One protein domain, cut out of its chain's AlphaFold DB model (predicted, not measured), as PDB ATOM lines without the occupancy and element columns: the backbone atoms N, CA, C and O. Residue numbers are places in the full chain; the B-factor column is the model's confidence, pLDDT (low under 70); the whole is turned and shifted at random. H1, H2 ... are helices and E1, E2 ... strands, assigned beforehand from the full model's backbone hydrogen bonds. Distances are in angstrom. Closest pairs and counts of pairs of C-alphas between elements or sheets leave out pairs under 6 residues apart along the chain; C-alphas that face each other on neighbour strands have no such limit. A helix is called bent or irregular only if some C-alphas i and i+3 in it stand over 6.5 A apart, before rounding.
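Overview. This is residues 5 to 215 of the 392 residues of the protein "Sel1 repeat family protein" of Acinetobacter soli (UniProt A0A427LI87). One wide, twisted sheet of eleven strands makes the length of the domain, with H1, H2 and H3 packed over one face and the long helix H5 in the curl of the other. At one end the long hairpin E8 and E9 sticks out with its tip, residues 140 to 145. The printed part has 211 residues, with five named helices and eleven named strands in the order E1 H1 E2 E3 H2 H3 E4 E5 E6 E7 E8 E9 H4 E10 H5 E11. The sheet, order E9 E8 E10 E7 E6 E5 E4 E1 E3 E2 E11, is antiparallel; the class is mixed, the whole compact with a radius of gyration of the C-alphas of 18.5 A, spanning 52 by 45 by 32 A.

Arrangement. E1, residues 5 to 11, H1, residues 16 to 29, and E2, residues 39 to 45, form a split strand-helix-strand unit, its two strands running the same way with E3, residues 49 to 53, between them; N 8 and O 52 are 2.9 A apart, N 43 and O 51 2.8 A. E3, H2, residues 55 to 63, H3, residues 65 to 74, and E4, residues 80 to 87, form another split strand-helix-strand unit, with E1 between its two strands in the sheet; both crossovers are right-handed. H2's height over the sheet is 7.0 A, with the closest C-alphas of H2 and E4, Phe 58 and Phe 83, 5.7 A apart. E4, E5, residues 92 to 99, E6, residues 102 to 109, and E7, residues 115 to 119, form a meander, each strand the antiparallel neighbour of the one before; N 96 and O 83 are 2.8 A apart, N 107 and O 95 2.8 A, N 118 and O 106 2.9 A. E8, residues 131 to 141, and E9, residues 144 to 152, are a hairpin, with N 137 and O 148 2.9 A apart. H4, residues 161 to 165, is on the sheet and only just irregular, C-alphas 161 and 164 being 6.6 A apart; E10, residues 168 to 173, follows. H5, residues 179 to 196, is on the face opposite H2 and H3. E11, residues 207 to 214, is an edge strand beside E2, with N 42 and O 211 2.8 A apart. Every O i to N i+4 pair is within hydrogen-bond range in H1, H2 and H5, against 4 of 6 in H3 and 0 of 1 in H4, which has 1 of 2 O i to N i+3 pairs within range.

Along the chain. E1 begins at C-alpha 5, (-34.103, 0.529, -21.538). E8 measures 31.9 A and H5 24.3 A. E11 ends at C-alpha 214, (-43.887, 15.522, -21.459).

Size, cuts and confidence. The C-alphas farthest apart, Asp 142 and Ser 208, are 60.1 A apart. The printed part has no cut, and E7 to E8 is a long link. Mean pLDDT of the printed part is 72.1; 91 residues are under 70, among them 152 to 192.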
ATOM      1  N   ILE A   5     -33.976  -0.172 -22.813       71.81
ATOM      2  CA  ILE A   5     -34.103   0.529 -21.538       71.81
ATOM      3  C   ILE A   5     -32.868   1.398 -21.366       71.81
ATOM      4  O   ILE A   5     -31.740   0.913 -21.279       71.81
ATOM      5  N   SER A   6     -33.075   2.705 -21.324       81.19
ATOM      6  CA  SER A   6     -32.010   3.672 -21.089       81.19
ATOM      7  C   SER A   6     -32.503   4.800 -20.215       81.19
ATOM      8  O   SER A   6     -33.677   5.174 -20.290       81.19
ATOM      9  N   GLY A   7     -31.605   5.331 -19.404       86.56
ATOM     10  CA  GLY A   7     -31.989   6.292 -18.401       86.56
ATOM     11  C   GLY A   7     -30.935   6.509 -17.336       86.56
ATOM     12  O   GLY A   7     -29.738   6.295 -17.547       86.56
ATOM     13  N   MET A   8     -31.413   6.935 -16.178       89.31
ATOM     14  CA  MET A   8     -30.611   7.238 -15.008       89.31
ATOM     15  C   MET A   8     -31.262   6.636 -13.767       89.31
ATOM     16  O   MET A   8     -32.482   6.642 -13.633       89.31
ATOM     17  N   ILE A   9     -30.440   6.140 -12.849       87.44
ATOM     18  CA  ILE A   9     -30.868   5.659 -11.540       87.44
ATOM     19  C   ILE A   9     -29.972   6.239 -10.449       87.44
ATOM     20  O   ILE A   9     -28.758   6.384 -10.617       87.44
ATOM     21  N   PHE A  10     -30.588   6.623  -9.337       88.25
ATOM     22  CA  PHE A  10     -29.906   7.208  -8.189       88.25
ATOM     23  C   PHE A  10     -30.759   7.061  -6.932       88.25
ATOM     24  O   PHE A  10     -31.973   6.855  -6.997       88.25
ATOM     25  N   LYS A  11     -30.110   7.181  -5.774       85.56
ATOM     26  CA  LYS A  11     -30.778   7.170  -4.473       85.56
ATOM     27  C   LYS A  11     -31.109   8.597  -4.052       85.56
ATOM     28  O   LYS A  11     -30.232   9.456  -4.076       85.56
ATOM     29  N   CYS A  12     -32.349   8.858  -3.655       82.06
ATOM     30  CA  CYS A  12     -32.765  10.178  -3.195       82.06
ATOM     31  C   CYS A  12     -33.951  10.092  -2.235       82.06
ATOM     32  O   CYS A  12     -34.870   9.308  -2.440       82.06
ATOM     33  N   SER A  13     -33.918  10.916  -1.191       78.12
ATOM     34  CA  SER A  13     -34.968  11.062  -0.175       78.12
ATOM     35  C   SER A  13     -35.989  12.163  -0.504       78.12
ATOM     36  O   SER A  13     -36.877  12.427   0.304       78.12
ATOM     37  N   SER A  14     -35.849  12.818  -1.661       78.44
ATOM     38  CA  SER A  14     -36.745  13.881  -2.124       78.44
ATOM     39  C   SER A  14     -38.133  13.363  -2.500       78.44
ATOM     40  O   SER A  14     -38.291  12.221  -2.934       78.44
ATOM     41  N   ASP A  15     -39.129  14.232  -2.345       79.06
ATOM     42  CA  ASP A  15     -40.497  13.988  -2.795       79.06
ATOM     43  C   ASP A  15     -40.649  14.152  -4.320       79.06
ATOM     44  O   ASP A  15     -39.701  14.481  -5.039       79.06
ATOM     45  N   GLN A  16     -41.850  13.862  -4.827       78.50
ATOM     46  CA  GLN A  16     -42.143  13.909  -6.259       78.50
ATOM     47  C   GLN A  16     -41.933  15.314  -6.845       78.50
ATOM     48  O   GLN A  16     -41.319  15.436  -7.907       78.50
ATOM     49  N   ASP A  17     -42.383  16.356  -6.142       74.88
ATOM     50  CA  ASP A  17     -42.300  17.746  -6.598       74.88
ATOM     51  C   ASP A  17     -40.837  18.202  -6.730       74.88
ATOM     52  O   ASP A  17     -40.465  18.858  -7.706       74.88
ATOM     53  N   ASP A  18     -39.970  17.830  -5.782       81.19
ATOM     54  CA  ASP A  18     -38.529  18.106  -5.845       81.19
ATOM     55  C   ASP A  18     -37.891  17.489  -7.108       81.19
ATOM     56  O   ASP A  18     -37.045  18.113  -7.762       81.19
ATOM     57  N   ILE A  19     -38.288  16.265  -7.463       85.38
ATOM     58  CA  ILE A  19     -37.718  15.499  -8.582       85.38
ATOM     59  C   ILE A  19     -38.240  15.996  -9.927       85.38
ATOM     60  O   ILE A  19     -37.467  16.125 -10.878       85.38
ATOM     61  N   GLU A  20     -39.520  16.346  -9.998       83.00
ATOM     62  CA  GLU A  20     -40.120  16.985 -11.164       83.00
ATOM     63  C   GLU A  20     -39.423  18.319 -11.478       83.00
ATOM     64  O   GLU A  20     -38.915  18.527 -12.585       83.00
ATOM     65  N   ASN A  21     -39.265  19.179 -10.467       79.44
ATOM     66  CA  ASN A  21     -38.553  20.453 -10.595       79.44
ATOM     67  C   ASN A  21     -37.090  20.280 -11.034       79.44
ATOM     68  O   ASN A  21     -36.563  21.075 -11.822       79.44
ATOM     69  N   LEU A  22     -36.417  19.241 -10.537       84.56
ATOM     70  CA  LEU A  22     -35.049  18.915 -10.924       84.56
ATOM     71  C   LEU A  22     -34.953  18.541 -12.409       84.56
ATOM     72  O   LEU A  22     -34.081  19.059 -13.111       84.56
ATOM     73  N   VAL A  23     -35.846  17.678 -12.889       85.50
ATOM     74  CA  VAL A  23     -35.862  17.230 -14.288       85.50
ATOM     75  C   VAL A  23     -36.201  18.385 -15.228       85.50
ATOM     76  O   VAL A  23     -35.521  18.563 -16.238       85.50
ATOM     77  N   HIS A  24     -37.150  19.250 -14.862       80.44
ATOM     78  CA  HIS A  24     -37.419  20.481 -15.611       80.44
ATOM     79  C   HIS A  24     -36.177  21.365 -15.758       80.44
ATOM     80  O   HIS A  24     -35.908  21.900 -16.836       80.44
ATOM     81  N   LYS A  25     -35.382  21.497 -14.690       79.38
ATOM     82  CA  LYS A  25     -34.130  22.259 -14.726       79.38
ATOM     83  C   LYS A  25     -33.094  21.622 -15.656       79.38
ATOM     84  O   LYS A  25     -32.378  22.353 -16.334       79.38
ATOM     85  N   TRP A  26     -32.999  20.294 -15.686       85.00
ATOM     86  CA  TRP A  26     -32.080  19.593 -16.588       85.00
ATOM     87  C   TRP A  26     -32.454  19.795 -18.047       85.00
ATOM     88  O   TRP A  26     -31.588  20.162 -18.830       85.00
ATOM     89  N   ILE A  27     -33.734  19.627 -18.388       78.88
ATOM     90  CA  ILE A  27     -34.216  19.803 -19.764       78.88
ATOM     91  C   ILE A  27     -33.925  21.216 -20.255       78.88
ATOM     92  O   ILE A  27     -33.393  21.386 -21.345       78.88
ATOM     93  N   LYS A  28     -34.153  22.219 -19.400       72.88
ATOM     94  CA  LYS A  28     -33.807  23.612 -19.685       72.88
ATOM     95  C   LYS A  28     -32.313  23.817 -19.971       72.88
ATOM     96  O   LYS A  28     -31.953  24.554 -20.888       72.88
ATOM     97  N   ASP A  29     -31.432  23.222 -19.166       74.38
ATOM     98  CA  ASP A  29     -29.979  23.371 -19.341       74.38
ATOM     99  C   ASP A  29     -29.465  22.627 -20.604       74.38
ATOM    100  O   ASP A  29     -28.358  22.909 -21.067       74.38
ATOM    101  N   GLU A  30     -30.275  21.732 -21.185       72.69
ATOM    102  CA  GLU A  30     -29.957  20.822 -22.299       72.69
ATOM    103  C   GLU A  30     -30.981  20.889 -23.455       72.69
ATOM    104  O   GLU A  30     -31.180  19.912 -24.174       72.69
ATOM    105  N   ASP A  31     -31.579  22.067 -23.685       65.94
ATOM    106  CA  ASP A  31     -32.634  22.366 -24.683       65.94
ATOM    107  C   ASP A  31     -32.387  21.791 -26.105       65.94
ATOM    108  O   ASP A  31     -33.308  21.690 -26.912       65.94
ATOM    109  N   SER A  32     -31.142  21.445 -26.456       65.69
ATOM    110  CA  SER A  32     -30.767  20.854 -27.748       65.69
ATOM    111  C   SER A  32     -30.868  19.328 -27.832       65.69
ATOM    112  O   SER A  32     -30.851  18.802 -28.944       65.69
ATOM    113  N   PHE A  33     -30.880  18.618 -26.701       65.31
ATOM    114  CA  PHE A  33     -30.836  17.150 -26.655       65.31
ATOM    115  C   PHE A  33     -32.192  16.508 -26.391       65.31
ATOM    116  O   PHE A  33     -32.391  15.370 -26.803       65.31
ATOM    117  N   PHE A  34     -33.105  17.228 -25.742       69.94
ATOM    118  CA  PHE A  34     -34.456  16.746 -25.512       69.94
ATOM    119  C   PHE A  34     -35.341  17.060 -26.718       69.94
ATOM    120  O   PHE A  34     -35.637  18.228 -26.986       69.94
ATOM    121  N   ASP A  35     -35.767  16.033 -27.456       65.56
ATOM    122  CA  ASP A  35     -36.834  16.193 -28.438       65.56
ATOM    123  C   ASP A  35     -38.091  16.678 -27.704       65.56
ATOM    124  O   ASP A  35     -38.461  16.192 -26.634       65.56
ATOM    125  N   GLN A  36     -38.774  17.658 -28.283       60.44
ATOM    126  CA  GLN A  36     -40.004  18.206 -27.718       60.44
ATOM    127  C   GLN A  36     -41.114  17.151 -27.663       60.44
ATOM    128  O   GLN A  36     -42.031  17.283 -26.861       60.44
ATOM    129  N   GLN A  37     -41.018  16.097 -28.481       57.88
ATOM    130  CA  GLN A  37     -41.935  14.955 -28.447       57.88
ATOM    131  C   GLN A  37     -41.524  13.862 -27.448       57.88
ATOM    132  O   GLN A  37     -42.263  12.889 -27.273       57.88
ATOM    133  N   SER A  38     -40.366  13.994 -26.798       73.00
ATOM    134  CA  SER A  38     -39.902  13.014 -25.824       73.00
ATOM    135  C   SER A  38     -40.712  13.078 -24.536       73.00
ATOM    136  O   SER A  38     -41.151  14.130 -24.065       73.00
ATOM    137  N   THR A  39     -40.894  11.900 -23.955       80.56
ATOM    138  CA  THR A  39     -41.479  11.718 -22.633       80.56
ATOM    139  C   THR A  39     -40.407  11.188 -21.697       80.56
ATOM    140  O   THR A  39     -39.508  10.436 -22.091       80.56
ATOM    141  N   ILE A  40     -40.471  11.626 -20.448       86.50
ATOM    142  CA  ILE A  40     -39.594  11.159 -19.383       86.50
ATOM    143  C   ILE A  40     -40.467  10.435 -18.378       86.50
ATOM    144  O   ILE A  40     -41.338  11.038 -17.753       86.50
ATOM    145  N   HIS A  41     -40.227   9.137 -18.234       87.94
ATOM    146  CA  HIS A  41     -40.918   8.323 -17.245       87.94
ATOM    147  C   HIS A  41     -40.057   8.232 -15.992       87.94
ATOM    148  O   HIS A  41     -38.882   7.879 -16.072       87.94
ATOM    149  N   ILE A  42     -40.639   8.553 -14.845       90.00
ATOM    150  CA  ILE A  42     -39.983   8.524 -13.544       90.00
ATOM    151  C   ILE A  42     -40.721   7.515 -12.676       90.00
ATOM    152  O   ILE A  42     -41.927   7.634 -12.466       90.00
ATOM    153  N   GLU A  43     -40.000   6.529 -12.163       86.19
ATOM    154  CA  GLU A  43     -40.514   5.509 -11.261       86.19
ATOM    155  C   GLU A  43     -39.874   5.669  -9.884       86.19
ATOM    156  O   GLU A  43     -38.647   5.719  -9.742       86.19
ATOM    157  N   PHE A  44     -40.726   5.742  -8.863       84.62
ATOM    158  CA  PHE A  44     -40.321   5.799  -7.467       84.62
ATOM    159  C   PHE A  44     -40.389   4.390  -6.889       84.62
ATOM    160  O   PHE A  44     -41.441   3.744  -6.874       84.62
ATOM    161  N   LEU A  45     -39.244   3.899  -6.427       80.31
ATOM    162  CA  LEU A  45     -39.105   2.564  -5.863       80.31
ATOM    163  C   LEU A  45     -39.069   2.646  -4.332       80.31
ATOM    164  O   LEU A  45     -38.521   3.587  -3.757       80.31
ATOM    165  N   ASN A  46     -39.590   1.615  -3.662       73.00
ATOM    166  CA  ASN A  46     -39.785   1.567  -2.201       73.00
ATOM    167  C   ASN A  46     -38.517   1.774  -1.341       73.00
ATOM    168  O   ASN A  46     -38.631   2.003  -0.140       73.00
ATOM    169  N   ASN A  47     -37.320   1.719  -1.932       70.50
ATOM    170  CA  ASN A  47     -36.035   1.862  -1.238       70.50
ATOM    171  C   ASN A  47     -35.410   3.266  -1.389       70.50
ATOM    172  O   ASN A  47     -34.187   3.402  -1.287       70.50
ATOM    173  N   ASN A  48     -36.217   4.305  -1.646       78.44
ATOM    174  CA  ASN A  48     -35.754   5.669  -1.965       78.44
ATOM    175  C   ASN A  48     -34.869   5.709  -3.223       78.44
ATOM    176  O   ASN A  48     -33.899   6.466  -3.308       78.44
ATOM    177  N   LEU A  49     -35.168   4.830  -4.179       82.19
ATOM    178  CA  LEU A  49     -34.511   4.785  -5.480       82.19
ATOM    179  C   LEU A  49     -35.430   5.409  -6.514       82.19
ATOM    180  O   LEU A  49     -36.634   5.151  -6.528       82.19
ATOM    181  N   ILE A  50     -34.830   6.212  -7.381       86.69
ATOM    182  CA  ILE A  50     -35.527   6.900  -8.455       86.69
ATOM    183  C   ILE A  50     -34.944   6.413  -9.764       86.69
ATOM    184  O   ILE A  50     -33.732   6.491  -9.985       86.69
ATOM    185  N   LEU A  51     -35.827   5.918 -10.620       86.38
ATOM    186  CA  LEU A  51     -35.504   5.436 -11.947       86.38
ATOM    187  C   LEU A  51     -36.122   6.379 -12.974       86.38
ATOM    188  O   LEU A  51     -37.332   6.559 -13.010       86.38
ATOM    189  N   ILE A  52     -35.284   6.994 -13.802       88.94
ATOM    190  CA  ILE A  52     -35.711   7.898 -14.868       88.94
ATOM    191  C   ILE A  52     -35.430   7.221 -16.202       88.94
ATOM    192  O   ILE A  52     -34.270   7.088 -16.587       88.94
ATOM    193  N   HIS A  53     -36.474   6.823 -16.923       86.50
ATOM    194  CA  HIS A  53     -36.374   6.287 -18.274       86.50
ATOM    195  C   HIS A  53     -36.451   7.414 -19.298       86.50
ATOM    196  O   HIS A  53     -37.517   7.981 -19.549       86.50
ATOM    197  N   ASN A  54     -35.309   7.716 -19.909       86.69
ATOM    198  CA  ASN A  54     -35.217   8.590 -21.066       86.69
ATOM    199  C   ASN A  54     -33.870   8.366 -21.772       86.69
ATOM    200  O   ASN A  54     -32.806   8.340 -21.148       86.69
ATOM    201  N   HIS A  55     -33.921   8.175 -23.089       85.19
ATOM    202  CA  HIS A  55     -32.734   7.889 -23.888       85.19
ATOM    203  C   HIS A  55     -31.783   9.084 -24.005       85.19
ATOM    204  O   HIS A  55     -30.561   8.916 -23.960       85.19
ATOM    205  N   GLU A  56     -32.338  10.285 -24.119       85.50
ATOM    206  CA  GLU A  56     -31.595  11.522 -24.345       85.50
ATOM    207  C   GLU A  56     -30.769  11.898 -23.118       85.50
ATOM    208  O   GLU A  56     -29.619  12.290 -23.277       85.50
ATOM    209  N   ILE A  57     -31.280  11.661 -21.903       87.44
ATOM    210  CA  ILE A  57     -30.528  11.819 -20.646       87.44
ATOM    211  C   ILE A  57     -29.219  11.024 -20.681       87.44
ATOM    212  O   ILE A  57     -28.160  11.547 -20.331       87.44
ATOM    213  N   PHE A  58     -29.268   9.764 -21.122       87.62
ATOM    214  CA  PHE A  58     -28.067   8.935 -21.209       87.62
ATOM    215  C   PHE A  58     -27.081   9.465 -22.261       87.62
ATOM    216  O   PHE A  58     -25.886   9.592 -21.979       87.62
ATOM    217  N   GLU A  59     -27.551   9.767 -23.477       87.12
ATOM    218  CA  GLU A  59     -26.664  10.258 -24.544       87.12
ATOM    219  C   GLU A  59     -26.082  11.637 -24.201       87.12
ATOM    220  O   GLU A  59     -24.908  11.901 -24.459       87.12
ATOM    221  N   SER A  60     -26.862  12.483 -23.539       87.50
ATOM    222  CA  SER A  60     -26.428  13.752 -22.974       87.50
ATOM    223  C   SER A  60     -25.302  13.564 -21.949       87.50
ATOM    224  O   SER A  60     -24.224  14.138 -22.107       87.50
ATOM    225  N   ALA A  61     -25.486  12.691 -20.951       88.12
ATOM    226  CA  ALA A  61     -24.467  12.400 -19.934       88.12
ATOM    227  C   ALA A  61     -23.169  11.863 -20.526       88.12
ATOM    228  O   ALA A  61     -22.066  12.244 -20.125       88.12
ATOM    229  N   LYS A  62     -23.296  11.020 -21.546       87.31
ATOM    230  CA  LYS A  62     -22.167  10.483 -22.296       87.31
ATOM    231  C   LYS A  62     -21.385  11.567 -23.038       87.31
ATOM    232  O   LYS A  62     -20.152  11.524 -23.020       87.31
ATOM    233  N   ASN A  63     -22.078  12.510 -23.676       87.44
ATOM    234  CA  ASN A  63     -21.468  13.525 -24.536       87.44
ATOM    235  C   ASN A  63     -20.992  14.768 -23.760       87.44
ATOM    236  O   ASN A  63     -19.988  15.369 -24.141       87.44
ATOM    237  N   ASN A  64     -21.652  15.117 -22.649       88.44
ATOM    238  CA  ASN A  64     -21.427  16.349 -21.883       88.44
ATOM    239  C   ASN A  64     -21.122  16.083 -20.392       88.44
ATOM    240  O   ASN A  64     -21.817  16.596 -19.511       88.44
ATOM    241  N   PRO A  65     -20.047  15.349 -20.048       87.62
ATOM    242  CA  PRO A  65     -19.822  14.890 -18.676       87.62
ATOM    243  C   PRO A  65     -19.674  16.031 -17.658       87.62
ATOM    244  O   PRO A  65     -20.209  15.943 -16.555       87.62
ATOM    245  N   LYS A  66     -19.028  17.142 -18.046       88.25
ATOM    246  CA  LYS A  66     -18.874  18.342 -17.199       88.25
ATOM    247  C   LYS A  66     -20.201  19.018 -16.869       88.25
ATOM    248  O   LYS A  66     -20.335  19.618 -15.804       88.25
ATOM    249  N   LEU A  67     -21.164  18.972 -17.789       88.12
ATOM    250  CA  LEU A  67     -22.482  19.524 -17.516       88.12
ATOM    251  C   LEU A  67     -23.183  18.673 -16.464       88.12
ATOM    252  O   LEU A  67     -23.710  19.219 -15.501       88.12
ATOM    253  N   TRP A  68     -23.121  17.351 -16.592       90.25
ATOM    254  CA  TRP A  68     -23.744  16.454 -15.626       90.25
ATOM    255  C   TRP A  68     -23.085  16.504 -14.252       90.25
ATOM    256  O   TRP A  68     -23.804  16.516 -13.260       90.25
ATOM    257  N   GLU A  69     -21.767  16.702 -14.155       90.25
ATOM    258  CA  GLU A  69     -21.127  17.031 -12.868       90.25
ATOM    259  C   GLU A  69     -21.789  18.245 -12.189       90.25
ATOM    260  O   GLU A  69     -22.044  18.229 -10.984       90.25
ATOM    261  N   LYS A  70     -22.134  19.288 -12.961       89.44
ATOM    262  CA  LYS A  70     -22.852  20.470 -12.457       89.44
ATOM    263  C   LYS A  70     -24.320  20.164 -12.142       89.44
ATOM    264  O   LYS A  70     -24.815  20.597 -11.103       89.44
ATOM    265  N   LEU A  71     -25.035  19.459 -13.018       88.06
ATOM    266  CA  LEU A  71     -26.465  19.179 -12.852       88.06
ATOM    267  C   LEU A  71     -26.746  18.280 -11.645       88.06
ATOM    268  O   LEU A  71     -27.722  18.515 -10.927       88.06
ATOM    269  N   LEU A  72     -25.853  17.327 -11.371       88.69
ATOM    270  CA  LEU A  72     -25.928  16.421 -10.224       88.69
ATOM    271  C   LEU A  72     -25.648  17.120  -8.881       88.69
ATOM    272  O   LEU A  72     -26.019  16.585  -7.839       88.69
ATOM    273  N   LEU A  73     -25.081  18.339  -8.855       85.25
ATOM    274  CA  LEU A  73     -24.996  19.150  -7.623       85.25
ATOM    275  C   LEU A  73     -26.371  19.485  -7.041       85.25
ATOM    276  O   LEU A  73     -26.475  19.723  -5.839       85.25
ATOM    277  N   ASN A  74     -27.408  19.495  -7.881       81.25
ATOM    278  CA  ASN A  74     -28.775  19.774  -7.455       81.25
ATOM    279  C   ASN A  74     -29.446  18.564  -6.776       81.25
ATOM    280  O   ASN A  74     -30.498  18.735  -6.170       81.25
ATOM    281  N   LEU A  75     -28.853  17.362  -6.842       83.06
ATOM    282  CA  LEU A  75     -29.361  16.182  -6.141       83.06
ATOM    283  C   LEU A  75     -29.005  16.235  -4.654       83.06
ATOM    284  O   LEU A  75     -27.824  16.258  -4.280       83.06
ATOM    285  N   LYS A  76     -30.028  16.209  -3.795       76.88
ATOM    286  CA  LYS A  76     -29.862  16.061  -2.346       76.88
ATOM    287  C   LYS A  76     -29.482  14.613  -2.025       76.88
ATOM    288  O   LYS A  76     -30.111  13.685  -2.522       76.88
ATOM    289  N   GLU A  77     -28.448  14.441  -1.203       72.12
ATOM    290  CA  GLU A  77     -28.092  13.172  -0.533       72.12
ATOM    291  C   GLU A  77     -27.702  11.975  -1.426       72.12
ATOM    292  O   GLU A  77     -27.339  10.925  -0.901       72.12
ATOM    293  N   SER A  78     -27.690  12.125  -2.754       76.56
ATOM    294  CA  SER A  78     -27.195  11.079  -3.655       76.56
ATOM    295  C   SER A  78     -25.665  11.047  -3.672       76.56
ATOM    296  O   SER A  78     -25.019  11.961  -4.195       76.56
ATOM    297  N   GLU A  79     -25.077   9.984  -3.117       83.56
ATOM    298  CA  GLU A  79     -23.649   9.686  -3.285       83.56
ATOM    299  C   GLU A  79     -23.369   9.101  -4.676       83.56
ATOM    300  O   GLU A  79     -22.364   9.452  -5.299       83.56
ATOM    301  N   TRP A  80     -24.273   8.255  -5.178       86.69
ATOM    302  CA  TRP A  80     -24.087   7.465  -6.391       86.69
ATOM    303  C   TRP A  80     -25.192   7.730  -7.411       86.69
ATOM    304  O   TRP A  80     -26.381   7.600  -7.117       86.69
ATOM    305  N   THR A  81     -24.784   8.041  -8.641       89.50
ATOM    306  CA  THR A  81     -25.681   8.168  -9.794       89.50
ATOM    307  C   THR A  81     -25.158   7.320 -10.939       89.50
ATOM    308  O   THR A  81     -23.972   7.373 -11.271       89.50
ATOM    309  N   VAL A  82     -26.048   6.556 -11.566       87.62
ATOM    310  CA  VAL A  82     -25.711   5.660 -12.670       87.62
ATOM    311  C   VAL A  82     -26.571   6.003 -13.873       87.62
ATOM    312  O   VAL A  82     -27.794   5.912 -13.821       87.62
ATOM    313  N   PHE A  83     -25.927   6.364 -14.976       88.81
ATOM    314  CA  PHE A  83     -26.565   6.451 -16.287       88.81
ATOM    315  C   PHE A  83     -26.362   5.130 -17.000       88.81
ATOM    316  O   PHE A  83     -25.258   4.589 -16.960       88.81
ATOM    317  N   PHE A  84     -27.383   4.616 -17.669       84.94
ATOM    318  CA  PHE A  84     -27.289   3.330 -18.342       84.94
ATOM    319  C   PHE A  84     -28.067   3.305 -19.655       84.94
ATOM    320  O   PHE A  84     -29.047   4.022 -19.858       84.94
ATOM    321  N   LYS A  85     -27.620   2.428 -20.549       82.31
ATOM    322  CA  LYS A  85     -28.284   2.058 -21.792       82.31
ATOM    323  C   LYS A  85     -28.122   0.560 -21.978       82.31
ATOM    324  O   LYS A  85     -27.009   0.066 -22.154       82.31
ATOM    325  N   CYS A  86     -29.240  -0.147 -21.944       73.06
ATOM    326  CA  CYS A  86     -29.336  -1.567 -22.210       73.06
ATOM    327  C   CYS A  86     -30.236  -1.765 -23.430       73.06
ATOM    328  O   CYS A  86     -31.401  -1.363 -23.435       73.06
ATOM    329  N   VAL A  87     -29.672  -2.337 -24.485       64.81
ATOM    330  CA  VAL A  87     -30.412  -2.694 -25.693       64.81
ATOM    331  C   VAL A  87     -30.615  -4.197 -25.626       64.81
ATOM    332  O   VAL A  87     -29.646  -4.946 -25.573       64.81
ATOM    333  N   ASP A  88     -31.864  -4.651 -25.663       55.62
ATOM    334  CA  ASP A  88     -32.222  -6.078 -25.648       55.62
ATOM    335  C   ASP A  88     -31.996  -6.749 -27.030       55.62
ATOM    336  O   ASP A  88     -32.623  -7.731 -27.421       55.62
ATOM    337  N   SER A  89     -31.070  -6.187 -27.814       53.69
ATOM    338  CA  SER A  89     -30.352  -6.889 -28.868       53.69
ATOM    339  C   SER A  89     -28.997  -7.257 -28.293       53.69
ATOM    340  O   SER A  89     -28.285  -6.369 -27.836       53.69
ATOM    341  N   PHE A  90     -28.686  -8.542 -28.355       52.94
ATOM    342  CA  PHE A  90     -27.594  -9.333 -27.786       52.94
ATOM    343  C   PHE A  90     -26.129  -8.785 -27.794       52.94
ATOM    344  O   PHE A  90     -25.173  -9.555 -27.771       52.94
ATOM    345  N   GLU A  91     -25.892  -7.474 -27.893       58.38
ATOM    346  CA  GLU A  91     -24.630  -6.911 -28.387       58.38
ATOM    347  C   GLU A  91     -24.230  -5.539 -27.807       58.38
ATOM    348  O   GLU A  91     -23.105  -5.111 -28.068       58.38
ATOM    349  N   SER A  92     -25.071  -4.821 -27.043       67.12
ATOM    350  CA  SER A  92     -24.663  -3.501 -26.516       67.12
ATOM    351  C   SER A  92     -25.246  -3.126 -25.153       67.12
ATOM    352  O   SER A  92     -26.454  -2.920 -25.008       67.12
ATOM    353  N   PHE A  93     -24.349  -2.922 -24.192       74.44
ATOM    354  CA  PHE A  93     -24.607  -2.314 -22.890       74.44
ATOM    355  C   PHE A  93     -23.651  -1.138 -22.658       74.44
ATOM    356  O   PHE A  93     -22.499  -1.144 -23.087       74.44
ATOM    357  N   SER A  94     -24.114  -0.075 -22.017       80.25
ATOM    358  CA  SER A  94     -23.257   1.055 -21.657       80.25
ATOM    359  C   SER A  94     -23.730   1.688 -20.363       80.25
ATOM    360  O   SER A  94     -24.933   1.766 -20.118       80.25
ATOM    361  N   TYR A  95     -22.791   2.162 -19.552       84.19
ATOM    362  CA  TYR A  95     -23.112   2.872 -18.323       84.19
ATOM    363  C   TYR A  95     -22.041   3.886 -17.934       84.19
ATOM    364  O   TYR A  95     -20.886   3.814 -18.356       84.19
ATOM    365  N   ILE A  96     -22.442   4.843 -17.107       86.75
ATOM    366  CA  ILE A  96     -21.587   5.889 -16.553       86.75
ATOM    367  C   ILE A  96     -21.894   5.981 -15.066       86.75
ATOM    368  O   ILE A  96     -23.061   6.080 -14.691       86.75
ATOM    369  N   ILE A  97     -20.857   5.947 -14.233       86.12
ATOM    370  CA  ILE A  97     -20.979   6.055 -12.782       86.12
ATOM    371  C   ILE A  97     -20.417   7.390 -12.329       86.12
ATOM    372  O   ILE A  97     -19.260   7.736 -12.603       86.12
ATOM    373  N   TYR A  98     -21.240   8.092 -11.565       89.38
ATOM    374  CA  TYR A  98     -20.853   9.253 -10.799       89.38
ATOM    375  C   TYR A  98     -20.842   8.898  -9.317       89.38
ATOM    376  O   TYR A  98     -21.852   8.432  -8.791       89.38
ATOM    377  N   GLN A  99     -19.721   9.165  -8.648       87.69
ATOM    378  CA  GLN A  99     -19.616   9.110  -7.191       87.69
ATOM    379  C   GLN A  99     -19.291  10.503  -6.676       87.69
ATOM    380  O   GLN A  99     -18.411  11.184  -7.211       87.69
ATOM    381  N   ASN A 100     -20.017  10.956  -5.655       87.94
ATOM    382  CA  ASN A 100     -19.914  12.321  -5.144       87.94
ATOM    383  C   ASN A 100     -19.992  13.357  -6.283       87.94
ATOM    384  O   ASN A 100     -19.303  14.380  -6.264       87.94
ATOM    385  N   ARG A 101     -20.842  13.064  -7.284       87.69
ATOM    386  CA  ARG A 101     -21.156  13.923  -8.440       87.69
ATOM    387  C   ARG A 101     -19.987  14.162  -9.400       87.69
ATOM    388  O   ARG A 101     -20.039  15.087 -10.203       87.69
ATOM    389  N   LYS A 102     -18.955  13.321  -9.350       87.81
ATOM    390  CA  LYS A 102     -17.869  13.294 -10.337       87.81
ATOM    391  C   LYS A 102     -17.921  12.008 -11.130       87.81
ATOM    392  O   LYS A 102     -18.168  10.956 -10.543       87.81
ATOM    393  N   GLU A 103     -17.668  12.091 -12.433       89.06
ATOM    394  CA  GLU A 103     -17.538  10.891 -13.254       89.06
ATOM    395  C   GLU A 103     -16.315  10.111 -12.765       89.06
ATOM    396  O   GLU A 103     -15.187  10.602 -12.819       89.06
ATOM    397  N   ILE A 104     -16.541   8.900 -12.267       84.56
ATOM    398  CA  ILE A 104     -15.458   8.018 -11.815       84.56
ATOM    399  C   ILE A 104     -15.258   6.834 -12.752       84.56
ATOM    400  O   ILE A 104     -14.189   6.223 -12.746       84.56
ATOM    401  N   ARG A 105     -16.276   6.496 -13.551       82.56
ATOM    402  CA  ARG A 105     -16.238   5.357 -14.463       82.56
ATOM    403  C   ARG A 105     -17.192   5.564 -15.630       82.56
ATOM    404  O   ARG A 105     -18.315   6.024 -15.449       82.56
ATOM    405  N   LYS A 106     -16.765   5.137 -16.813       84.19
ATOM    406  CA  LYS A 106     -17.597   5.077 -18.016       84.19
ATOM    407  C   LYS A 106     -17.245   3.831 -18.810       84.19
ATOM    408  O   LYS A 106     -16.070   3.538 -19.023       84.19
ATOM    409  N   VAL A 107     -18.275   3.096 -19.207       79.00
ATOM    410  CA  VAL A 107     -18.166   1.854 -19.964       79.00
ATOM    411  C   VAL A 107     -19.071   1.941 -21.179       79.00
ATOM    412  O   VAL A 107     -20.270   2.196 -21.059       79.00
ATOM    413  N   ILE A 108     -18.483   1.739 -22.357       76.06
ATOM    414  CA  ILE A 108     -19.189   1.782 -23.636       76.06
ATOM    415  C   ILE A 108     -18.880   0.494 -24.394       76.06
ATOM    416  O   ILE A 108     -17.724   0.195 -24.694       76.06
ATOM    417  N   GLN A 109     -19.928  -0.259 -24.715       71.81
ATOM    418  CA  GLN A 109     -19.853  -1.416 -25.595       71.81
ATOM    419  C   GLN A 109     -20.485  -1.063 -26.939       71.81
ATOM    420  O   GLN A 109     -21.659  -0.688 -27.003       71.81
ATOM    421  N   TYR A 110     -19.711  -1.196 -28.013       63.31
ATOM    422  CA  TYR A 110     -20.238  -1.122 -29.369       63.31
ATOM    423  C   TYR A 110     -20.594  -2.536 -29.844       63.31
ATOM    424  O   TYR A 110     -19.986  -3.516 -29.415       63.31
ATOM    425  N   GLN A 111     -21.606  -2.643 -30.702       59.47
ATOM    426  CA  GLN A 111     -22.125  -3.926 -31.185       59.47
ATOM    427  C   GLN A 111     -20.998  -4.823 -31.717       59.47
ATOM    428  O   GLN A 111     -20.255  -4.431 -32.619       59.47
ATOM    429  N   GLY A 112     -20.842  -6.006 -31.116       57.38
ATOM    430  CA  GLY A 112     -19.821  -6.989 -31.494       57.38
ATOM    431  C   GLY A 112     -18.364  -6.584 -31.211       57.38
ATOM    432  O   GLY A 112     -17.456  -7.248 -31.710       57.38
ATOM    433  N   SER A 113     -18.114  -5.515 -30.443       60.66
ATOM    434  CA  SER A 113     -16.765  -5.033 -30.114       60.66
ATOM    435  C   SER A 113     -16.326  -5.398 -28.693       60.66
ATOM    436  O   SER A 113     -17.140  -5.705 -27.825       60.66
ATOM    437  N   ASN A 114     -15.022  -5.250 -28.431       63.44
ATOM    438  CA  ASN A 114     -14.462  -5.277 -27.077       63.44
ATOM    439  C   ASN A 114     -15.185  -4.277 -26.163       63.44
ATOM    440  O   ASN A 114     -15.599  -3.202 -26.615       63.44
ATOM    441  N   LEU A 115     -15.279  -4.611 -24.875       64.81
ATOM    442  CA  LEU A 115     -15.761  -3.683 -23.859       64.81
ATOM    443  C   LEU A 115     -14.701  -2.610 -23.622       64.81
ATOM    444  O   LEU A 115     -13.550  -2.946 -23.330       64.81
ATOM    445  N   TYR A 116     -15.093  -1.344 -23.733       67.75
ATOM    446  CA  TYR A 116     -14.213  -0.212 -23.483       67.75
ATOM    447  C   TYR A 116     -14.539   0.436 -22.143       67.75
ATOM    448  O   TYR A 116     -15.679   0.851 -21.923       67.75
ATOM    449  N   GLN A 117     -13.541   0.558 -21.272       69.69
ATOM    450  CA  GLN A 117     -13.694   1.150 -19.946       69.69
ATOM    451  C   GLN A 117     -12.702   2.292 -19.722       69.69
ATOM    452  O   GLN A 117     -11.512   2.168 -19.998       69.69
ATOM    453  N   THR A 118     -13.193   3.386 -19.147       68.69
ATOM    454  CA  THR A 118     -12.402   4.510 -18.625       68.69
ATOM    455  C   THR A 118     -12.672   4.715 -17.142       68.69
ATOM    456  O   THR A 118     -13.808   4.535 -16.694       68.69
ATOM    457  N   GLY A 119     -11.665   5.188 -16.406       74.62
ATOM    458  CA  GLY A 119     -11.787   5.556 -14.993       74.62
ATOM    459  C   GLY A 119     -11.379   4.431 -14.042       74.62
ATOM    460  O   GLY A 119     -10.479   3.651 -14.351       74.62
ATOM    461  N   GLN A 120     -12.017   4.364 -12.872       69.94
ATOM    462  CA  GLN A 120     -11.681   3.385 -11.836       69.94
ATOM    463  C   GLN A 120     -11.867   1.941 -12.339       69.94
ATOM    464  O   GLN A 120     -12.884   1.658 -12.992       69.94
ATOM    465  N   PRO A 121     -10.929   1.026 -12.021       62.91
ATOM    466  CA  PRO A 121     -10.988  -0.369 -12.440       62.91
ATOM    467  C   PRO A 121     -12.176  -1.089 -11.807       62.91
ATOM    468  O   PRO A 121     -12.749  -0.635 -10.818       62.91
ATOM    469  N   LEU A 122     -12.572  -2.189 -12.435       61.88
ATOM    470  CA  LEU A 122     -13.689  -3.024 -12.022       61.88
ATOM    471  C   LEU A 122     -13.235  -4.043 -10.969       61.88
ATOM    472  O   LEU A 122     -12.266  -4.762 -11.212       61.88
ATOM    473  N   ASN A 123     -13.964  -4.163  -9.857       58.22
ATOM    474  CA  ASN A 123     -13.689  -5.180  -8.841       58.22
ATOM    475  C   ASN A 123     -14.479  -6.451  -9.165       58.22
ATOM    476  O   ASN A 123     -15.479  -6.764  -8.528       58.22
ATOM    477  N   CYS A 124     -14.031  -7.191 -10.176       54.62
ATOM    478  CA  CYS A 124     -14.605  -8.497 -10.484       54.62
ATOM    479  C   CYS A 124     -13.847  -9.612  -9.768       54.62
ATOM    480  O   CYS A 124     -12.635  -9.763  -9.941       54.62
ATOM    481  N   GLU A 125     -14.563 -10.463  -9.031       52.16
ATOM    482  CA  GLU A 125     -14.024 -11.773  -8.675       52.16
ATOM    483  C   GLU A 125     -13.810 -12.573  -9.964       52.16
ATOM    484  O   GLU A 125     -14.749 -12.894 -10.686       52.16
ATOM    485  N   LYS A 126     -12.553 -12.884 -10.282       52.34
ATOM    486  CA  LYS A 126     -12.158 -13.553 -11.534       52.34
ATOM    487  C   LYS A 126     -12.709 -14.967 -11.717       52.34
ATOM    488  O   LYS A 126     -12.618 -15.507 -12.814       52.34
ATOM    489  N   SER A 127     -13.201 -15.608 -10.659       52.28
ATOM    490  CA  SER A 127     -13.324 -17.073 -10.576       52.28
ATOM    491  C   SER A 127     -14.274 -17.716 -11.603       52.28
ATOM    492  O   SER A 127     -14.243 -18.932 -11.769       52.28
ATOM    493  N   TRP A 128     -15.076 -16.930 -12.323       49.09
ATOM    494  CA  TRP A 128     -16.195 -17.390 -13.147       49.09
ATOM    495  C   TRP A 128     -16.214 -16.800 -14.571       49.09
ATOM    496  O   TRP A 128     -17.042 -17.213 -15.381       49.09
ATOM    497  N   LEU A 129     -15.295 -15.891 -14.926       55.50
ATOM    498  CA  LEU A 129     -15.314 -15.168 -16.205       55.50
ATOM    499  C   LEU A 129     -13.996 -15.361 -16.996       55.50
ATOM    500  O   LEU A 129     -12.913 -15.031 -16.521       55.50
ATOM    501  N   ASN A 130     -14.081 -15.896 -18.223       59.69
ATOM    502  CA  ASN A 130     -12.930 -16.218 -19.088       59.69
ATOM    503  C   ASN A 130     -12.568 -15.062 -20.045       59.69
ATOM    504  O   ASN A 130     -12.848 -15.115 -21.248       59.69
ATOM    505  N   PHE A 131     -11.948 -14.004 -19.521       63.53
ATOM    506  CA  PHE A 131     -11.522 -12.845 -20.311       63.53
ATOM    507  C   PHE A 131     -10.061 -12.458 -20.076       63.53
ATOM    508  O   PHE A 131      -9.426 -12.873 -19.112       63.53
ATOM    509  N   THR A 132      -9.517 -11.665 -20.999       65.62
ATOM    510  CA  THR A 132      -8.193 -11.040 -20.877       65.62
ATOM    511  C   THR A 132      -8.350  -9.530 -20.825       65.62
ATOM    512  O   THR A 132      -9.124  -8.963 -21.600       65.62
ATOM    513  N   ILE A 133      -7.635  -8.899 -19.898       67.56
ATOM    514  CA  ILE A 133      -7.704  -7.464 -19.643       67.56
ATOM    515  C   ILE A 133      -6.471  -6.826 -20.251       67.56
ATOM    516  O   ILE A 133      -5.352  -7.280 -20.017       67.56
ATOM    517  N   PHE A 134      -6.672  -5.753 -20.999       72.44
ATOM    518  CA  PHE A 134      -5.586  -4.933 -21.510       72.44
ATOM    519  C   PHE A 134      -5.765  -3.497 -21.059       72.44
ATOM    520  O   PHE A 134      -6.900  -3.055 -20.892       72.44
ATOM    521  N   TYR A 135      -4.669  -2.758 -20.943       72.44
ATOM    522  CA  TYR A 135      -4.712  -1.302 -20.883       72.44
ATOM    523  C   TYR A 135      -3.958  -0.672 -22.044       72.44
ATOM    524  O   TYR A 135      -3.060  -1.288 -22.622       72.44
ATOM    525  N   GLU A 136      -4.307   0.577 -22.351       73.44
ATOM    526  CA  GLU A 136      -3.543   1.423 -23.264       73.44
ATOM    527  C   GLU A 136      -2.930   2.620 -22.534       73.44
ATOM    528  O   GLU A 136      -3.596   3.332 -21.774       73.44
ATOM    529  N   ARG A 137      -1.634   2.832 -22.779       72.25
ATOM    530  CA  ARG A 137      -0.872   3.984 -22.301       72.25
ATOM    531  C   ARG A 137      -0.541   4.880 -23.484       72.25
ATOM    532  O   ARG A 137       0.117   4.450 -24.429       72.25
ATOM    533  N   GLU A 138      -0.981   6.129 -23.409       73.62
ATOM    534  CA  GLU A 138      -0.608   7.166 -24.366       73.62
ATOM    535  C   GLU A 138       0.634   7.907 -23.859       73.62
ATOM    536  O   GLU A 138       0.648   8.429 -22.745       73.62
ATOM    537  N   SER A 139       1.673   7.980 -24.684       75.00
ATOM    538  CA  SER A 139       2.855   8.806 -24.443       75.00
ATOM    539  C   SER A 139       3.000   9.839 -25.555       75.00
ATOM    540  O   SER A 139       2.879   9.498 -26.733       75.00
ATOM    541  N   TYR A 140       3.285  11.088 -25.192       70.50
ATOM    542  CA  TYR A 140       3.593  12.142 -26.155       70.50
ATOM    543  C   TYR A 140       5.106  12.255 -26.330       70.50
ATOM    544  O   TYR A 140       5.817  12.654 -25.406       70.50
ATOM    545  N   THR A 141       5.597  11.897 -27.512       73.06
ATOM    546  CA  THR A 141       7.022  11.953 -27.866       73.06
ATOM    547  C   THR A 141       7.163  12.526 -29.272       73.06
ATOM    548  O   THR A 141       6.441  12.123 -30.185       73.06
ATOM    549  N   ASP A 142       8.075  13.483 -29.444       68.44
ATOM    550  CA  ASP A 142       8.411  14.095 -30.739       68.44
ATOM    551  C   ASP A 142       7.212  14.650 -31.524       68.44
ATOM    552  O   ASP A 142       7.079  14.460 -32.731       68.44
ATOM    553  N   GLY A 143       6.299  15.344 -30.842       74.12
ATOM    554  CA  GLY A 143       5.169  15.998 -31.507       74.12
ATOM    555  C   GLY A 143       3.991  15.074 -31.838       74.12
ATOM    556  O   GLY A 143       2.973  15.555 -32.337       74.12
ATOM    557  N   SER A 144       4.101  13.772 -31.550       67.56
ATOM    558  CA  SER A 144       3.097  12.753 -31.874       67.56
ATOM    559  C   SER A 144       2.676  11.939 -30.646       67.56
ATOM    560  O   SER A 144       3.457  11.727 -29.716       67.56
ATOM    561  N   TYR A 145       1.421  11.489 -30.636       72.31
ATOM    562  CA  TYR A 145       0.920  10.555 -29.629       72.31
ATOM    563  C   TYR A 145       1.235   9.125 -30.063       72.31
ATOM    564  O   TYR A 145       0.909   8.727 -31.181       72.31
ATOM    565  N   LYS A 146       1.837   8.349 -29.164       78.50
ATOM    566  CA  LYS A 146       2.035   6.909 -29.317       78.50
ATOM    567  C   LYS A 146       1.192   6.184 -28.276       78.50
ATOM    568  O   LYS A 146       1.256   6.532 -27.100       78.50
ATOM    569  N   THR A 147       0.447   5.173 -28.707       77.00
ATOM    570  CA  THR A 147      -0.368   4.332 -27.825       77.00
ATOM    571  C   THR A 147       0.237   2.935 -27.747       77.00
ATOM    572  O   THR A 147       0.458   2.294 -28.773       77.00
ATOM    573  N   GLU A 148       0.532   2.472 -26.535       78.12
ATOM    574  CA  GLU A 148       1.096   1.148 -26.258       78.12
ATOM    575  C   GLU A 148       0.097   0.318 -25.447       78.12
ATOM    576  O   GLU A 148      -0.498   0.830 -24.498       78.12
ATOM    577  N   ARG A 149      -0.094  -0.954 -25.823       77.44
ATOM    578  CA  ARG A 149      -1.046  -1.871 -25.183       77.44
ATOM    579  C   ARG A 149      -0.324  -2.934 -24.364       77.44
ATOM    580  O   ARG A 149       0.630  -3.538 -24.850       77.44
ATOM    581  N   TYR A 150      -0.841  -3.213 -23.173       77.19
ATOM    582  CA  TYR A 150      -0.263  -4.155 -22.216       77.19
ATOM    583  C   TYR A 150      -1.346  -5.060 -21.625       77.19
ATOM    584  O   TYR A 150      -2.460  -4.605 -21.376       77.19
ATOM    585  N   GLU A 151      -1.031  -6.338 -21.416       75.50
ATOM    586  CA  GLU A 151      -1.924  -7.314 -20.778       75.50
ATOM    587  C   GLU A 151      -1.794  -7.241 -19.252       75.50
ATOM    588  O   GLU A 151      -0.680  -7.209 -18.727       75.50
ATOM    589  N   ILE A 152      -2.924  -7.231 -18.541       67.88
ATOM    590  CA  ILE A 152      -2.974  -7.225 -17.076       67.88
ATOM    591  C   ILE A 152      -3.365  -8.621 -16.583       67.88
ATOM    592  O   ILE A 152      -4.487  -9.064 -16.847       67.88
ATOM    593  N   PRO A 153      -2.498  -9.298 -15.809       63.88
ATOM    594  CA  PRO A 153      -2.839 -10.571 -15.190       63.88
ATOM    595  C   PRO A 153      -3.898 -10.417 -14.094       63.88
ATOM    596  O   PRO A 153      -4.753 -11.290 -13.968       63.88
ATOM    597  N   ASP A 154      -3.852  -9.337 -13.297       65.62
ATOM    598  CA  ASP A 154      -4.780  -9.026 -12.197       65.62
ATOM    599  C   ASP A 154      -5.052  -7.519 -12.023       65.62
ATOM    600  O   ASP A 154      -4.111  -6.744 -11.887       65.62
ATOM    601  N   LEU A 155      -6.331  -7.113 -12.010       57.56
ATOM    602  CA  LEU A 155      -6.754  -5.729 -11.728       57.56
ATOM    603  C   LEU A 155      -6.678  -5.376 -10.237       57.56
ATOM    604  O   LEU A 155      -6.606  -4.196  -9.908       57.56
ATOM    605  N   ASN A 156      -6.698  -6.379  -9.357       58.00
ATOM    606  CA  ASN A 156      -6.703  -6.188  -7.906       58.00
ATOM    607  C   ASN A 156      -5.288  -6.207  -7.305       58.00
ATOM    608  O   ASN A 156      -5.136  -6.117  -6.088       58.00
ATOM    609  N   ASP A 157      -4.246  -6.363  -8.127       63.12
ATOM    610  CA  ASP A 157      -2.861  -6.340  -7.659       63.12
ATOM    611  C   ASP A 157      -2.398  -4.898  -7.421       63.12
ATOM    612  O   ASP A 157      -1.738  -4.290  -8.260       63.12
ATOM    613  N   GLU A 158      -2.729  -4.356  -6.247       56.72
ATOM    614  CA  GLU A 158      -2.337  -3.008  -5.807       56.72
ATOM    615  C   GLU A 158      -0.814  -2.765  -5.826       56.72
ATOM    616  O   GLU A 158      -0.375  -1.616  -5.743       56.72
ATOM    617  N   SER A 159       0.007  -3.819  -5.945       58.31
ATOM    618  CA  SER A 159       1.463  -3.701  -6.058       58.31
ATOM    619  C   SER A 159       1.948  -3.364  -7.472       58.31
ATOM    620  O   SER A 159       3.104  -2.966  -7.635       58.31
ATOM    621  N   ASN A 160       1.084  -3.477  -8.486       62.69
ATOM    622  CA  ASN A 160       1.417  -3.147  -9.864       62.69
ATOM    623  C   ASN A 160       1.395  -1.614 -10.072       62.69
ATOM    624  O   ASN A 160       0.318  -1.005 -10.096       62.69
ATOM    625  N   PRO A 161       2.565  -0.967 -10.259       58.03
ATOM    626  CA  PRO A 161       2.674   0.490 -10.331       58.03
ATOM    627  C   PRO A 161       1.978   1.084 -11.559       58.03
ATOM    628  O   PRO A 161       1.661   2.274 -11.566       58.03
ATOM    629  N   ASP A 162       1.717   0.271 -12.584       57.66
ATOM    630  CA  ASP A 162       1.086   0.739 -13.810       57.66
ATOM    631  C   ASP A 162      -0.414   1.028 -13.603       57.66
ATOM    632  O   ASP A 162      -0.935   1.951 -14.229       57.66
ATOM    633  N   ILE A 163      -1.101   0.356 -12.655       57.41
ATOM    634  CA  ILE A 163      -2.567   0.452 -12.426       57.41
ATOM    635  C   ILE A 163      -3.075   1.900 -12.286       57.41
ATOM    636  O   ILE A 163      -4.203   2.201 -12.682       57.41
ATOM    637  N   GLN A 164      -2.247   2.817 -11.782       54.75
ATOM    638  CA  GLN A 164      -2.625   4.212 -11.534       54.75
ATOM    639  C   GLN A 164      -2.561   5.130 -12.773       54.75
ATOM    640  O   GLN A 164      -3.077   6.245 -12.715       54.75
ATOM    641  N   TYR A 165      -1.960   4.698 -13.890       52.25
ATOM    642  CA  TYR A 165      -1.656   5.566 -15.045       52.25
ATOM    643  C   TYR A 165      -2.447   5.241 -16.322       52.25
ATOM    644  O   TYR A 165      -2.159   5.780 -17.395       52.25
ATOM    645  N   HIS A 166      -3.448   4.367 -16.238       62.47
ATOM    646  CA  HIS A 166      -4.178   3.885 -17.407       62.47
ATOM    647  C   HIS A 166      -5.365   4.767 -17.772       62.47
ATOM    648  O   HIS A 166      -6.200   5.111 -16.937       62.47
ATOM    649  N   LYS A 167      -5.468   5.084 -19.062       54.38
ATOM    650  CA  LYS A 167      -6.581   5.864 -19.608       54.38
ATOM    651  C   LYS A 167      -7.757   4.967 -20.004       54.38
ATOM    652  O   LYS A 167      -8.906   5.373 -19.844       54.38
ATOM    653  N   TYR A 168      -7.463   3.754 -20.485       57.53
ATOM    654  CA  TYR A 168      -8.436   2.847 -21.093       57.53
ATOM    655  C   TYR A 168      -8.145   1.385 -20.770       57.53
ATOM    656  O   TYR A 168      -6.990   0.968 -20.858       57.53
ATOM    657  N   TYR A 169      -9.193   0.619 -20.469       66.62
ATOM    658  CA  TYR A 169      -9.152  -0.831 -20.304       66.62
ATOM    659  C   TYR A 169     -10.013  -1.520 -21.362       66.62
ATOM    660  O   TYR A 169     -11.097  -1.041 -21.707       66.62
ATOM    661  N   TYR A 170      -9.536  -2.667 -21.837       60.75
ATOM    662  CA  TYR A 170     -10.234  -3.521 -22.788       60.75
ATOM    663  C   TYR A 170     -10.425  -4.892 -22.181       60.75
ATOM    664  O   TYR A 170      -9.466  -5.493 -21.696       60.75
ATOM    665  N   ILE A 171     -11.642  -5.406 -22.282       64.69
ATOM    666  CA  ILE A 171     -11.941  -6.790 -21.935       64.69
ATOM    667  C   ILE A 171     -12.190  -7.542 -23.239       64.69
ATOM    668  O   ILE A 171     -13.105  -7.200 -23.991       64.69
ATOM    669  N   ILE A 172     -11.342  -8.536 -23.517       58.44
ATOM    670  CA  ILE A 172     -11.477  -9.429 -24.673       58.44
ATOM    671  C   ILE A 172     -11.864 -10.814 -24.167       58.44
ATOM    672  O   ILE A 172     -11.148 -11.423 -23.367       58.44
ATOM    673  N   GLU A 173     -12.997 -11.318 -24.646       57.53
ATOM    674  CA  GLU A 173     -13.453 -12.667 -24.339       57.53
ATOM    675  C   GLU A 173     -12.680 -13.703 -25.167       57.53
ATOM    676  O   GLU A 173     -12.527 -13.554 -26.381       57.53
ATOM    677  N   LYS A 174     -12.212 -14.784 -24.531       55.16
ATOM    678  CA  LYS A 174     -11.491 -15.860 -25.230       55.16
ATOM    679  C   LYS A 174     -12.422 -16.879 -25.924       55.16
ATOM    680  O   LYS A 174     -11.912 -17.693 -26.693       55.16
ATOM    681  N   SER A 175     -13.750 -16.865 -25.704       52.75
ATOM    682  CA  SER A 175     -14.650 -17.935 -26.190       52.75
ATOM    683  C   SER A 175     -16.138 -17.562 -26.431       52.75
ATOM    684  O   SER A 175     -16.970 -17.865 -25.594       52.75
ATOM    685  N   LEU A 176     -16.481 -17.074 -27.637       51.00
ATOM    686  CA  LEU A 176     -17.822 -17.086 -28.289       51.00
ATOM    687  C   LEU A 176     -19.058 -16.550 -27.508       51.00
ATOM    688  O   LEU A 176     -19.644 -17.257 -26.696       51.00
ATOM    689  N   SER A 177     -19.519 -15.359 -27.931       51.22
ATOM    690  CA  SER A 177     -20.870 -14.724 -27.979       51.22
ATOM    691  C   SER A 177     -21.944 -14.931 -26.886       51.22
ATOM    692  O   SER A 177     -22.770 -14.037 -26.704       51.22
ATOM    693  N   PHE A 178     -21.975 -16.028 -26.128       50.09
ATOM    694  CA  PHE A 178     -22.971 -16.260 -25.074       50.09
ATOM    695  C   PHE A 178     -22.629 -15.551 -23.749       50.09
ATOM    696  O   PHE A 178     -23.550 -15.100 -23.066       50.09
ATOM    697  N   TYR A 179     -21.349 -15.360 -23.399       55.19
ATOM    698  CA  TYR A 179     -20.961 -14.749 -22.114       55.19
ATOM    699  C   TYR A 179     -20.998 -13.217 -22.085       55.19
ATOM    700  O   TYR A 179     -21.097 -12.652 -20.996       55.19
ATOM    701  N   HIS A 180     -20.989 -12.527 -23.229       52.66
ATOM    702  CA  HIS A 180     -21.089 -11.059 -23.265       52.66
ATOM    703  C   HIS A 180     -22.358 -10.539 -22.554       52.66
ATOM    704  O   HIS A 180     -22.302  -9.546 -21.831       52.66
ATOM    705  N   HIS A 181     -23.475 -11.262 -22.672       53.41
ATOM    706  CA  HIS A 181     -24.737 -10.988 -21.967       53.41
ATOM    707  C   HIS A 181     -24.606 -11.086 -20.458       53.41
ATOM    708  O   HIS A 181     -25.124 -10.260 -19.711       53.41
ATOM    709  N   TYR A 182     -23.934 -12.142 -20.015       57.84
ATOM    710  CA  TYR A 182     -23.770 -12.441 -18.611       57.84
ATOM    711  C   TYR A 182     -22.802 -11.456 -17.963       57.84
ATOM    712  O   TYR A 182     -23.064 -11.008 -16.856       57.84
ATOM    713  N   LEU A 183     -21.764 -11.028 -18.690       58.00
ATOM    714  CA  LEU A 183     -20.869  -9.958 -18.270       58.00
ATOM    715  C   LEU A 183     -21.614  -8.623 -18.141       58.00
ATOM    716  O   LEU A 183     -21.558  -8.011 -17.085       58.00
ATOM    717  N   ALA A 184     -22.368  -8.190 -19.158       58.78
ATOM    718  CA  ALA A 184     -23.155  -6.953 -19.085       58.78
ATOM    719  C   ALA A 184     -24.180  -6.977 -17.936       58.78
ATOM    720  O   ALA A 184     -24.312  -6.006 -17.190       58.78
ATOM    721  N   ARG A 185     -24.864  -8.112 -17.744       59.81
ATOM    722  CA  ARG A 185     -25.798  -8.312 -16.630       59.81
ATOM    723  C   ARG A 185     -25.082  -8.335 -15.280       59.81
ATOM    724  O   ARG A 185     -25.575  -7.714 -14.352       59.81
ATOM    725  N   ALA A 186     -23.938  -9.003 -15.163       61.16
ATOM    726  CA  ALA A 186     -23.140  -9.047 -13.938       61.16
ATOM    727  C   ALA A 186     -22.591  -7.665 -13.567       61.16
ATOM    728  O   ALA A 186     -22.663  -7.288 -12.405       61.16
ATOM    729  N   LEU A 187     -22.134  -6.883 -14.549       63.47
ATOM    730  CA  LEU A 187     -21.725  -5.488 -14.363       63.47
ATOM    731  C   LEU A 187     -22.885  -4.633 -13.850       63.47
ATOM    732  O   LEU A 187     -22.712  -3.832 -12.939       63.47
ATOM    733  N   LEU A 188     -24.083  -4.817 -14.409       64.69
ATOM    734  CA  LEU A 188     -25.274  -4.126 -13.930       64.69
ATOM    735  C   LEU A 188     -25.631  -4.549 -12.495       64.69
ATOM    736  O   LEU A 188     -25.909  -3.682 -11.674       64.69
ATOM    737  N   VAL A 189     -25.575  -5.851 -12.183       64.50
ATOM    738  CA  VAL A 189     -25.764  -6.390 -10.821       64.50
ATOM    739  C   VAL A 189     -24.759  -5.790  -9.858       64.50
ATOM    740  O   VAL A 189     -25.172  -5.299  -8.818       64.50
ATOM    741  N   GLU A 190     -23.477  -5.744 -10.214       65.50
ATOM    742  CA  GLU A 190     -22.447  -5.129  -9.382       65.50
ATOM    743  C   GLU A 190     -22.789  -3.666  -9.094       65.50
ATOM    744  O   GLU A 190     -22.787  -3.232  -7.945       65.50
ATOM    745  N   VAL A 191     -23.131  -2.908 -10.135       67.94
ATOM    746  CA  VAL A 191     -23.407  -1.480 -10.006       67.94
ATOM    747  C   VAL A 191     -24.645  -1.218  -9.155       67.94
ATOM    748  O   VAL A 191     -24.604  -0.378  -8.255       67.94
ATOM    749  N   LEU A 192     -25.740  -1.935  -9.398       69.25
ATOM    750  CA  LEU A 192     -26.957  -1.743  -8.617       69.25
ATOM    751  C   LEU A 192     -26.781  -2.256  -7.182       69.25
ATOM    752  O   LEU A 192     -27.152  -1.552  -6.248       69.25
ATOM    753  N   GLN A 193     -26.140  -3.406  -6.978       70.44
ATOM    754  CA  GLN A 193     -25.994  -4.024  -5.661       70.44
ATOM    755  C   GLN A 193     -24.930  -3.335  -4.799       70.44
ATOM    756  O   GLN A 193     -25.232  -2.906  -3.687       70.44
ATOM    757  N   TYR A 194     -23.700  -3.183  -5.295       70.19
ATOM    758  CA  TYR A 194     -22.588  -2.660  -4.492       70.19
ATOM    759  C   TYR A 194     -22.573  -1.138  -4.382       70.19
ATOM    760  O   TYR A 194     -22.125  -0.621  -3.361       70.19
ATOM    761  N   HIS A 195     -23.044  -0.411  -5.401       72.12
ATOM    762  CA  HIS A 195     -23.011   1.056  -5.376       72.12
ATOM    763  C   HIS A 195     -24.356   1.681  -5.002       72.12
ATOM    764  O   HIS A 195     -24.381   2.714  -4.337       72.12
ATOM    765  N   LEU A 196     -25.477   1.061  -5.383       72.62
ATOM    766  CA  LEU A 196     -26.814   1.590  -5.090       72.62
ATOM    767  C   LEU A 196     -27.572   0.802  -4.009       72.62
ATOM    768  O   LEU A 196     -28.633   1.252  -3.575       72.62
ATOM    769  N   GLY A 197     -27.019  -0.315  -3.517       68.44
ATOM    770  CA  GLY A 197     -27.645  -1.138  -2.477       68.44
ATOM    771  C   GLY A 197     -28.923  -1.839  -2.945       68.44
ATOM    772  O   GLY A 197     -29.833  -2.050  -2.146       68.44
ATOM    773  N   PHE A 198     -29.023  -2.126  -4.243       65.44
ATOM    774  CA  PHE A 198     -30.191  -2.707  -4.892       65.44
ATOM    775  C   PHE A 198     -29.902  -4.131  -5.378       65.44
ATOM    776  O   PHE A 198     -29.138  -4.340  -6.322       65.44
ATOM    777  N   ASP A 199     -30.544  -5.116  -4.751       59.12
ATOM    778  CA  ASP A 199     -30.453  -6.514  -5.163       59.12
ATOM    779  C   ASP A 199     -31.309  -6.756  -6.421       59.12
ATOM    780  O   ASP A 199     -32.534  -6.721  -6.371       59.12
ATOM    781  N   ILE A 200     -30.673  -7.059  -7.561       51.22
ATOM    782  CA  ILE A 200     -31.348  -7.352  -8.853       51.22
ATOM    783  C   ILE A 200     -32.116  -8.701  -8.835       51.22
ATOM    784  O   ILE A 200     -32.654  -9.144  -9.848       51.22
ATOM    785  N   ILE A 201     -32.156  -9.411  -7.704       46.28
ATOM    786  CA  ILE A 201     -32.649 -10.795  -7.650       46.28
ATOM    787  C   ILE A 201     -34.184 -10.878  -7.750       46.28
ATOM    788  O   ILE A 201     -34.684 -11.907  -8.201       46.28
ATOM    789  N   ASP A 202     -34.932  -9.820  -7.426       38.34
ATOM    790  CA  ASP A 202     -36.398  -9.876  -7.446       38.34
ATOM    791  C   ASP A 202     -37.000  -9.402  -8.774       38.34
ATOM    792  O   ASP A 202     -36.852  -8.256  -9.197       38.34
ATOM    793  N   SER A 203     -37.762 -10.296  -9.403       41.88
ATOM    794  CA  SER A 203     -38.661  -9.998 -10.522       41.88
ATOM    795  C   SER A 203     -39.847  -9.099 -10.140       41.88
ATOM    796  O   SER A 203     -40.629  -8.746 -11.016       41.88
ATOM    797  N   ASP A 204     -39.957  -8.711  -8.865       45.50
ATOM    798  CA  ASP A 204     -41.082  -7.981  -8.284       45.50
ATOM    799  C   ASP A 204     -40.602  -6.698  -7.576       45.50
ATOM    800  O   ASP A 204     -40.752  -6.531  -6.363       45.50
ATOM    801  N   TYR A 205     -40.017  -5.752  -8.318       56.25
ATOM    802  CA  TYR A 205     -39.901  -4.393  -7.786       56.25
ATOM    803  C   TYR A 205     -41.273  -3.717  -7.869       56.25
ATOM    804  O   TYR A 205     -41.856  -3.546  -8.936       56.25
ATOM    805  N   ASN A 206     -41.815  -3.350  -6.710       57.22
ATOM    806  CA  ASN A 206     -43.075  -2.624  -6.644       57.22
ATOM    807  C   ASN A 206     -42.803  -1.130  -6.818       57.22
ATOM    808  O   ASN A 206     -42.209  -0.493  -5.943       57.22
ATOM    809  N   THR A 207     -43.261  -0.576  -7.937       62.44
ATOM    810  CA  THR A 207     -43.350   0.869  -8.145       62.44
ATOM    811  C   THR A 207     -44.379   1.430  -7.165       62.44
ATOM    812  O   THR A 207     -45.552   1.057  -7.215       62.44
ATOM    813  N   SER A 208     -43.961   2.308  -6.250       67.81
ATOM    814  CA  SER A 208     -44.903   2.967  -5.337       67.81
ATOM    815  C   SER A 208     -45.715   4.026  -6.075       67.81
ATOM    816  O   SER A 208     -46.914   4.175  -5.831       67.81
ATOM    817  N   GLN A 209     -45.050   4.757  -6.976       78.88
ATOM    818  CA  GLN A 209     -45.583   5.886  -7.732       78.88
ATOM    819  C   GLN A 209     -44.836   6.038  -9.063       78.88
ATOM    820  O   GLN A 209     -43.660   5.687  -9.175       78.88
ATOM    821  N   SER A 210     -45.513   6.589 -10.070       83.88
ATOM    822  CA  SER A 210     -44.927   6.895 -11.376       83.88
ATOM    823  C   SER A 210     -45.341   8.289 -11.834       83.88
ATOM    824  O   SER A 210     -46.520   8.634 -11.737       83.88
ATOM    825  N   LEU A 211     -44.401   9.041 -12.394       85.12
ATOM    826  CA  LEU A 211     -44.608  10.358 -12.986       85.12
ATOM    827  C   LEU A 211     -44.194  10.319 -14.463       85.12
ATOM    828  O   LEU A 211     -43.202   9.687 -14.820       85.12
ATOM    829  N   ILE A 212     -44.959  10.986 -15.325       85.94
ATOM    830  CA  ILE A 212     -44.634  11.152 -16.744       85.94
ATOM    831  C   ILE A 212     -44.525  12.648 -17.011       85.94
ATOM    832  O   ILE A 212     -45.496  13.375 -16.810       85.94
ATOM    833  N   ILE A 213     -43.355  13.090 -17.465       81.00
ATOM    834  CA  ILE A 213     -43.107  14.471 -17.878       81.00
ATOM    835  C   ILE A 213     -43.060  14.497 -19.402       81.00
ATOM    836  O   ILE A 213     -42.204  13.848 -20.008       81.00
ATOM    837  N   ASN A 214     -43.962  15.255 -20.026       77.88
ATOM    838  CA  ASN A 214     -43.887  15.522 -21.459       77.88
ATOM    839  C   ASN A 214     -42.989  16.741 -21.680       77.88
ATOM    840  O   ASN A 214     -43.252  17.813 -21.130       77.88
ATOM    841  N   CYS A 215     -41.946  16.605 -22.501       72.19
ATOM    842  CA  CYS A 215     -41.035  17.716 -22.779       72.19
ATOM    843  C   CYS A 215     -41.752  18.906 -23.451       72.19
ATOM    844  O   CYS A 215     -41.350  20.049 -23.252       72.19
TER     845      CYS A 215